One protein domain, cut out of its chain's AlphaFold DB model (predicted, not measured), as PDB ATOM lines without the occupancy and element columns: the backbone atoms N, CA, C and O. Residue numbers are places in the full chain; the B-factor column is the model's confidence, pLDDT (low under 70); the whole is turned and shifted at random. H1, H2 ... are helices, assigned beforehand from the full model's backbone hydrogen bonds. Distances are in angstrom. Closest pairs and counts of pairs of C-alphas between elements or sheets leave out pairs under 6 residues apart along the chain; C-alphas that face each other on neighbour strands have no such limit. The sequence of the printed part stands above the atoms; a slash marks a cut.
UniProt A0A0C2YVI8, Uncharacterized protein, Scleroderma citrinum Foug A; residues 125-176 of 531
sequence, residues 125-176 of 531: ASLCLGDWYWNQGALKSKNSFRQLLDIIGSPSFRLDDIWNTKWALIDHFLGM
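What this domain is: This is residues 125 to 176 of the 531 residues of an uncharacterized protein of Scleroderma citrinum Foug A (UniProt A0A0C2YVI8). The longest helix, H2, and H1 lie side by side as a helical hairpin, and the short H3 packs on H1 at Ser 126, near the end where H1 begins. H4 lies beyond H1 on the side away from H2, near H1 but without touching a helix, and the four helices make a flat slab in which residues 137 to 143 stick out. The printed part has 52 residues with four named helices, in the order H1, H2, H3, H4 along the chain, and no named strand; its class is all helix. It is only just compact, close to loose, with a radius of gyration of the C-alphas of 11.8 A, and the C-alphas span 30 by 27 by 11 A along their three main axes.

How they stand to each other: H2, residues 142 to 152, and H1, residues 125 to 134, touch, and their closest C-alphas are those of Cys 128 and Ile 151, 7.0 A apart. They form a helical hairpin and run opposite ways at a shallow tilt of 18 degrees, with their centres 11.4 A apart. H3, residues 159 to 163, touches H1 with 4 pairs of C-alphas within 8 A; the closest are those of Ser 126 and Ile 162, 5.8 A apart. H4, residues 167 to 175, and H1 are near each other, with 6 pairs of C-alphas within 10 A and no pair within 8 A. H4 is apart from H2 and from H3, and H2 is apart from H3. In H1, H2, H3 and H4 every O i to N i+4 pair is within hydrogen-bond range.

Where its parts are: H2 has 11 residues and measures 15.5 A from C-alpha 142 at (283.900, 313.394, 251.451) to C-alpha 152. H1 has 10 residues and begins at C-alpha 125 at (297.408, 327.703, 244.405); it is 14.3 A from first to last C-alpha. H3 has 5 residues and measures 6.4 A. H4 has 9 residues, measures 11.6 A and ends at C-alpha 175 at (306.418, 311.881, 236.235).

The domain as a whole: The two C-alphas farthest apart, those of Pro 155 and Met 176, are 32.9 A apart, and the first and last printed C-alphas, of Ala 125 and Met 176, are 22.5 A apart. The printed part has no cut. The links H1 to H2, of 7 residues, and H2 to H3, of 6 residues, are short, and the link H3 to H4, of 3 residues, is tight. Residues 137 to 143, of which 142 to 143 belong to H2, stand free. The mean pLDDT of the printed part is 78.8, and 5 residues are under 70: residues 137 to 139 and residues 175 to 176.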
ATOM      1  N   ALA A 125     298.725 328.265 244.710       84.19
ATOM      2  CA  ALA A 125     297.408 327.703 244.405       84.19
ATOM      3  C   ALA A 125     297.531 326.463 243.506       84.19
ATOM      4  O   ALA A 125     296.886 325.448 243.769       84.19
ATOM      5  N   SER A 126     298.419 326.516 242.510       85.12
ATOM      6  CA  SER A 126     298.723 325.390 241.631       85.12
ATOM      7  C   SER A 126     299.391 324.238 242.380       85.12
ATOM      8  O   SER A 126     299.022 323.092 242.146       85.12
ATOM      9  N   LEU A 127     300.295 324.531 243.323       86.06
ATOM     10  CA  LEU A 127     300.876 323.516 244.209       86.06
ATOM     11  C   LEU A 127     299.800 322.836 245.063       86.06
ATOM     12  O   LEU A 127     299.724 321.618 245.067       86.06
ATOM     13  N   CYS A 128     298.948 323.594 245.763       84.00
ATOM     14  CA  CYS A 128     297.909 323.008 246.617       84.00
ATOM     15  C   CYS A 128     296.904 322.163 245.822       84.00
ATOM     16  O   CYS A 128     296.442 321.132 246.306       84.00
ATOM     17  N   LEU A 129     296.559 322.591 244.604       85.38
ATOM     18  CA  LEU A 129     295.654 321.839 243.739       85.38
ATOM     19  C   LEU A 129     296.330 320.592 243.143       85.38
ATOM     20  O   LEU A 129     295.687 319.550 243.046       85.38
ATOM     21  N   GLY A 130     297.614 320.687 242.784       84.25
ATOM     22  CA  GLY A 130     298.428 319.558 242.330       84.25
ATOM     23  C   GLY A 130     298.666 318.523 243.432       84.25
ATOM     24  O   GLY A 130     298.463 317.338 243.199       84.25
ATOM     25  N   ASP A 131     298.988 318.969 244.646       83.12
ATOM     26  CA  ASP A 131     299.102 318.141 245.853       83.12
ATOM     27  C   ASP A 131     297.791 317.396 246.136       83.12
ATOM     28  O   ASP A 131     297.778 316.177 246.292       83.12
ATOM     29  N   TRP A 132     296.657 318.103 246.088       85.50
ATOM     30  CA  TRP A 132     295.342 317.471 246.190       85.50
ATOM     31  C   TRP A 132     295.066 316.471 245.056       85.50
ATOM     32  O   TRP A 132     294.370 315.481 245.268       85.50
ATOM     33  N   TYR A 133     295.571 316.700 243.846       82.31
ATOM     34  CA  TYR A 133     295.370 315.775 242.732       82.31
ATOM     35  C   TYR A 133     296.201 314.492 242.883       82.31
ATOM     36  O   TYR A 133     295.652 313.404 242.718       82.31
ATOM     37  N   TRP A 134     297.485 314.616 243.235       77.12
ATOM     38  CA  TRP A 134     298.440 313.504 243.311       77.12
ATOM     39  C   TRP A 134     298.349 312.692 244.610       77.12
ATOM     40  O   TRP A 134     298.489 311.472 244.577       77.12
ATOM     41  N   ASN A 135     298.076 313.338 245.748       73.62
ATOM     42  CA  ASN A 135     298.105 312.681 247.062       73.62
ATOM     43  C   ASN A 135     296.737 312.175 247.542       73.62
ATOM     44  O   ASN A 135     296.637 311.563 248.608       73.62
ATOM     45  N   GLN A 136     295.666 312.402 246.778       73.12
ATOM     46  CA  GLN A 136     294.355 311.826 247.073       73.12
ATOM     47  C   GLN A 136     294.196 310.523 246.296       73.12
ATOM     48  O   GLN A 136     294.315 310.501 245.075       73.12
ATOM     49  N   GLY A 137     293.915 309.432 247.016       60.34
ATOM     50  CA  GLY A 137     293.798 308.097 246.429       60.34
ATOM     51  C   GLY A 137     292.767 308.000 245.296       60.34
ATOM     52  O   GLY A 137     291.919 308.875 245.106       60.34
ATOM     53  N   ALA A 138     292.800 306.881 244.565       62.81
ATOM     54  CA  ALA A 138     291.952 306.640 243.389       62.81
ATOM     55  C   ALA A 138     290.434 306.791 243.652       62.81
ATOM     56  O   ALA A 138     289.661 307.039 242.727       62.81
ATOM     57  N   LEU A 139     290.000 306.674 244.913       67.06
ATOM     58  CA  LEU A 139     288.616 306.848 245.348       67.06
ATOM     59  C   LEU A 139     288.405 308.239 245.970       67.06
ATOM     60  O   LEU A 139     289.035 308.599 246.964       67.06
ATOM     61  N   LYS A 140     287.462 309.014 245.422       74.38
ATOM     62  CA  LYS A 140     287.088 310.335 245.957       74.38
ATOM     63  C   LYS A 140     286.341 310.180 247.288       74.38
ATOM     64  O   LYS A 140     285.333 309.479 247.357       74.38
ATOM     65  N   SER A 141     286.795 310.869 248.336       80.50
ATOM     66  CA  SER A 141     286.176 310.845 249.668       80.50
ATOM     67  C   SER A 141     285.460 312.164 249.992       80.50
ATOM     68  O   SER A 141     285.742 313.218 249.419       80.50
ATOM     69  N   LYS A 142     284.530 312.149 250.960       81.12
ATOM     70  CA  LYS A 142     283.900 313.394 251.451       81.12
ATOM     71  C   LYS A 142     284.934 314.363 252.043       81.12
ATOM     72  O   LYS A 142     284.770 315.572 251.916       81.12
ATOM     73  N   ASN A 143     286.006 313.843 252.642       79.38
ATOM     74  CA  ASN A 143     287.101 314.660 253.167       79.38
ATOM     75  C   ASN A 143     287.950 315.266 252.045       79.38
ATOM     76  O   ASN A 143     288.252 316.454 252.114       79.38
ATOM     77  N   SER A 144     288.248 314.514 250.978       82.31
ATOM     78  CA  SER A 144     288.958 315.066 249.817       82.31
ATOM     79  C   SER A 144     288.141 316.173 249.148       82.31
ATOM     80  O   SER A 144     288.701 317.163 248.690       82.31
ATOM     81  N   PHE A 145     286.809 316.046 249.117       82.50
ATOM     82  CA  PHE A 145     285.933 317.104 248.609       82.50
ATOM     83  C   PHE A 145     285.959 318.361 249.493       82.50
ATOM     84  O   PHE A 145     286.053 319.465 248.968       82.50
ATOM     85  N   ARG A 146     285.942 318.216 250.826       84.31
ATOM     86  CA  ARG A 146     286.086 319.357 251.750       84.31
ATOM     87  C   ARG A 146     287.429 320.066 251.589       84.31
ATOM     88  O   ARG A 146     287.446 321.282 251.485       84.31
ATOM     89  N   GLN A 147     288.525 319.318 251.471       82.50
ATOM     90  CA  GLN A 147     289.851 319.895 251.226       82.50
ATOM     91  C   GLN A 147     289.903 320.686 249.913       82.50
ATOM     92  O   GLN A 147     290.493 321.761 249.869       82.50
ATOM     93  N   LEU A 148     289.238 320.202 248.859       85.81
ATOM     94  CA  LEU A 148     289.115 320.952 247.609       85.81
ATOM     95  C   LEU A 148     288.335 322.262 247.803       85.81
ATOM     96  O   LEU A 148     288.743 323.299 247.284       85.81
ATOM     97  N   LEU A 149     287.234 322.226 248.560       85.94
ATOM     98  CA  LEU A 149     286.469 323.430 248.892       85.94
ATOM     99  C   LEU A 149     287.296 324.427 249.711       85.94
ATOM    100  O   LEU A 149     287.195 325.622 249.457       85.94
ATOM    101  N   ASP A 150     288.148 323.957 250.623       86.31
ATOM    102  CA  ASP A 150     289.052 324.816 251.396       86.31
ATOM    103  C   ASP A 150     290.120 325.474 250.506       86.31
ATOM    104  O   ASP A 150     290.468 326.638 250.710       86.31
ATOM    105  N   ILE A 151     290.625 324.758 249.493       85.56
ATOM    106  CA  ILE A 151     291.586 325.301 248.518       85.56
ATOM    107  C   ILE A 151     290.923 326.393 247.672       85.56
ATOM    108  O   ILE A 151     291.466 327.492 247.563       85.56
ATOM    109  N   ILE A 152     289.746 326.108 247.105       85.00
ATOM    110  CA  ILE A 152     289.003 327.050 246.247       85.00
ATOM    111  C   ILE A 152     288.464 328.235 247.063       85.00
ATOM    112  O   ILE A 152     288.400 329.356 246.565       85.00
ATOM    113  N   GLY A 153     288.088 327.999 248.321       80.94
ATOM    114  CA  GLY A 153     287.583 329.013 249.246       80.94
ATOM    115  C   GLY A 153     288.667 329.885 249.884       80.94
ATOM    116  O   GLY A 153     288.336 330.823 250.610       80.94
ATOM    117  N   SER A 154     289.951 329.604 249.639       83.25
ATOM    118  CA  SER A 154     291.049 330.397 250.193       83.25
ATOM    119  C   SER A 154     291.062 331.819 249.606       83.25
ATOM    120  O   SER A 154     290.997 331.978 248.388       83.25
ATOM    121  N   PRO A 155     291.260 332.873 250.419       77.62
ATOM    122  CA  PRO A 155     291.375 334.248 249.921       77.62
ATOM    123  C   PRO A 155     292.601 334.467 249.018       77.62
ATOM    124  O   PRO A 155     292.672 335.464 248.304       77.62
ATOM    125  N   SER A 156     293.572 333.548 249.041       76.31
ATOM    126  CA  SER A 156     294.743 333.564 248.161       76.31
ATOM    127  C   SER A 156     294.527 332.820 246.838       76.31
ATOM    128  O   SER A 156     295.473 332.688 246.065       76.31
ATOM    129  N   PHE A 157     293.337 332.263 246.600       81.06
ATOM    130  CA  PHE A 157     293.027 331.505 245.393       81.06
ATOM    131  C   PHE A 157     292.645 332.450 244.252       81.06
ATOM    132  O   PHE A 157     291.685 333.215 244.353       81.06
ATOM    133  N   ARG A 158     293.382 332.386 243.141       80.56
ATOM    134  CA  ARG A 158     293.061 333.119 241.913       80.56
ATOM    135  C   ARG A 158     292.828 332.134 240.779       80.56
ATOM    136  O   ARG A 158     293.647 331.260 240.528       80.56
ATOM    137  N   LEU A 159     291.725 332.307 240.060       77.00
ATOM    138  CA  LEU A 159     291.389 331.451 238.917       77.00
ATOM    139  C   LEU A 159     292.419 331.569 237.781       77.00
ATOM    140  O   LEU A 159     292.761 330.565 237.155       77.00
ATOM    141  N   ASP A 160     292.960 332.772 237.569       78.44
ATOM    142  CA  ASP A 160     293.973 333.044 236.539       78.44
ATOM    143  C   ASP A 160     295.255 332.221 236.743       78.44
ATOM    144  O   ASP A 160     295.920 331.842 235.774       78.44
ATOM    145  N   ASP A 161     295.584 331.912 237.999       79.81
ATOM    146  CA  ASP A 161     296.792 331.180 238.378       79.81
ATOM    147  C   ASP A 161     296.715 329.709 237.938       79.81
ATOM    148  O   ASP A 161     297.721 329.126 237.536       79.81
ATOM    149  N   ILE A 162     295.518 329.115 237.940       80.25
ATOM    150  CA  ILE A 162     295.280 327.717 237.545       80.25
ATOM    151  C   ILE A 162     295.120 327.583 236.036       80.25
ATOM    152  O   ILE A 162     295.641 326.634 235.448       80.25
ATOM    153  N   TRP A 163     294.425 328.533 235.407       76.25
ATOM    154  CA  TRP A 163     294.166 328.498 233.967       76.25
ATOM    155  C   TRP A 163     295.457 328.578 233.146       76.25
ATOM    156  O   TRP A 163     295.606 327.888 232.140       76.25
ATOM    157  N   ASN A 164     296.413 329.387 233.603       76.31
ATOM    158  CA  ASN A 164     297.699 329.567 232.930       76.31
ATOM    159  C   ASN A 164     298.751 328.522 233.337       76.31
ATOM    160  O   ASN A 164     299.863 328.521 232.800       76.31
ATOM    161  N   THR A 165     298.426 327.630 234.277       81.81
ATOM    162  CA  THR A 165     299.340 326.575 234.711       81.81
ATOM    163  C   THR A 165     299.413 325.476 233.656       81.81
ATOM    164  O   THR A 165     298.407 324.911 233.229       81.81
ATOM    165  N   LYS A 166     300.634 325.142 233.234       83.88
ATOM    166  CA  LYS A 166     300.892 324.078 232.258       83.88
ATOM    167  C   LYS A 166     300.914 322.713 232.951       83.88
ATOM    168  O   LYS A 166     301.978 322.123 233.104       83.88
ATOM    169  N   TRP A 167     299.743 322.222 233.354       81.50
ATOM    170  CA  TRP A 167     299.581 320.979 234.124       81.50
ATOM    171  C   TRP A 167     300.295 319.781 233.500       81.50
ATOM    172  O   TRP A 167     301.120 319.179 234.161       81.50
ATOM    173  N   ALA A 168     300.117 319.531 232.200       79.56
ATOM    174  CA  ALA A 168     300.791 318.421 231.520       79.56
ATOM    175  C   ALA A 168     302.328 318.516 231.540       79.56
ATOM    176  O   ALA A 168     303.000 317.492 231.542       79.56
ATOM    177  N   LEU A 169     302.894 319.730 231.554       78.88
ATOM    178  CA  LEU A 169     304.342 319.925 231.659       78.88
ATOM    179  C   LEU A 169     304.819 319.670 233.089       78.88
ATOM    180  O   LEU A 169     305.871 319.076 233.270       78.88
ATOM    181  N   ILE A 170     304.032 320.083 234.085       81.19
ATOM    182  CA  ILE A 170     304.311 319.818 235.499       81.19
ATOM    183  C   ILE A 170     304.173 318.326 235.798       81.19
ATOM    184  O   ILE A 170     305.068 317.762 236.402       81.19
ATOM    185  N   ASP A 171     303.116 317.669 235.326       77.69
ATOM    186  CA  ASP A 171     302.906 316.231 235.501       77.69
ATOM    187  C   ASP A 171     303.957 315.417 234.742       77.69
ATOM    188  O   ASP A 171     304.402 314.388 235.234       77.69
ATOM    189  N   HIS A 172     304.404 315.887 233.571       74.69
ATOM    190  CA  HIS A 172     305.556 315.301 232.890       74.69
ATOM    191  C   HIS A 172     306.823 315.476 233.724       74.69
ATOM    192  O   HIS A 172     307.515 314.500 233.959       74.69
ATOM    193  N   PHE A 173     307.093 316.679 234.234       75.94
ATOM    194  CA  PHE A 173     308.259 316.960 235.073       75.94
ATOM    195  C   PHE A 173     308.255 316.154 236.385       75.94
ATOM    196  O   PHE A 173     309.292 315.649 236.792       75.94
ATOM    197  N   LEU A 174     307.090 315.985 237.016       70.50
ATOM    198  CA  LEU A 174     306.894 315.162 238.216       70.50
ATOM    199  C   LEU A 174     306.904 313.656 237.910       70.50
ATOM    200  O   LEU A 174     307.243 312.859 238.777       70.50
ATOM    201  N   GLY A 175     306.504 313.266 236.697       57.09
ATOM    202  CA  GLY A 175     306.418 311.881 236.235       57.09
ATOM    203  C   GLY A 175     307.647 311.383 235.472       57.09
ATOM    204  O   GLY A 175     307.676 310.216 235.079       57.09
ATOM    205  N   MET A 176     308.653 312.231 235.236       57.03
ATOM    206  CA  MET A 176     309.934 311.806 234.682       57.03
ATOM    207  C   MET A 176     310.655 310.948 235.725       57.03
ATOM    208  O   MET A 176     311.248 311.455 236.672       57.03
TER     209      MET A 176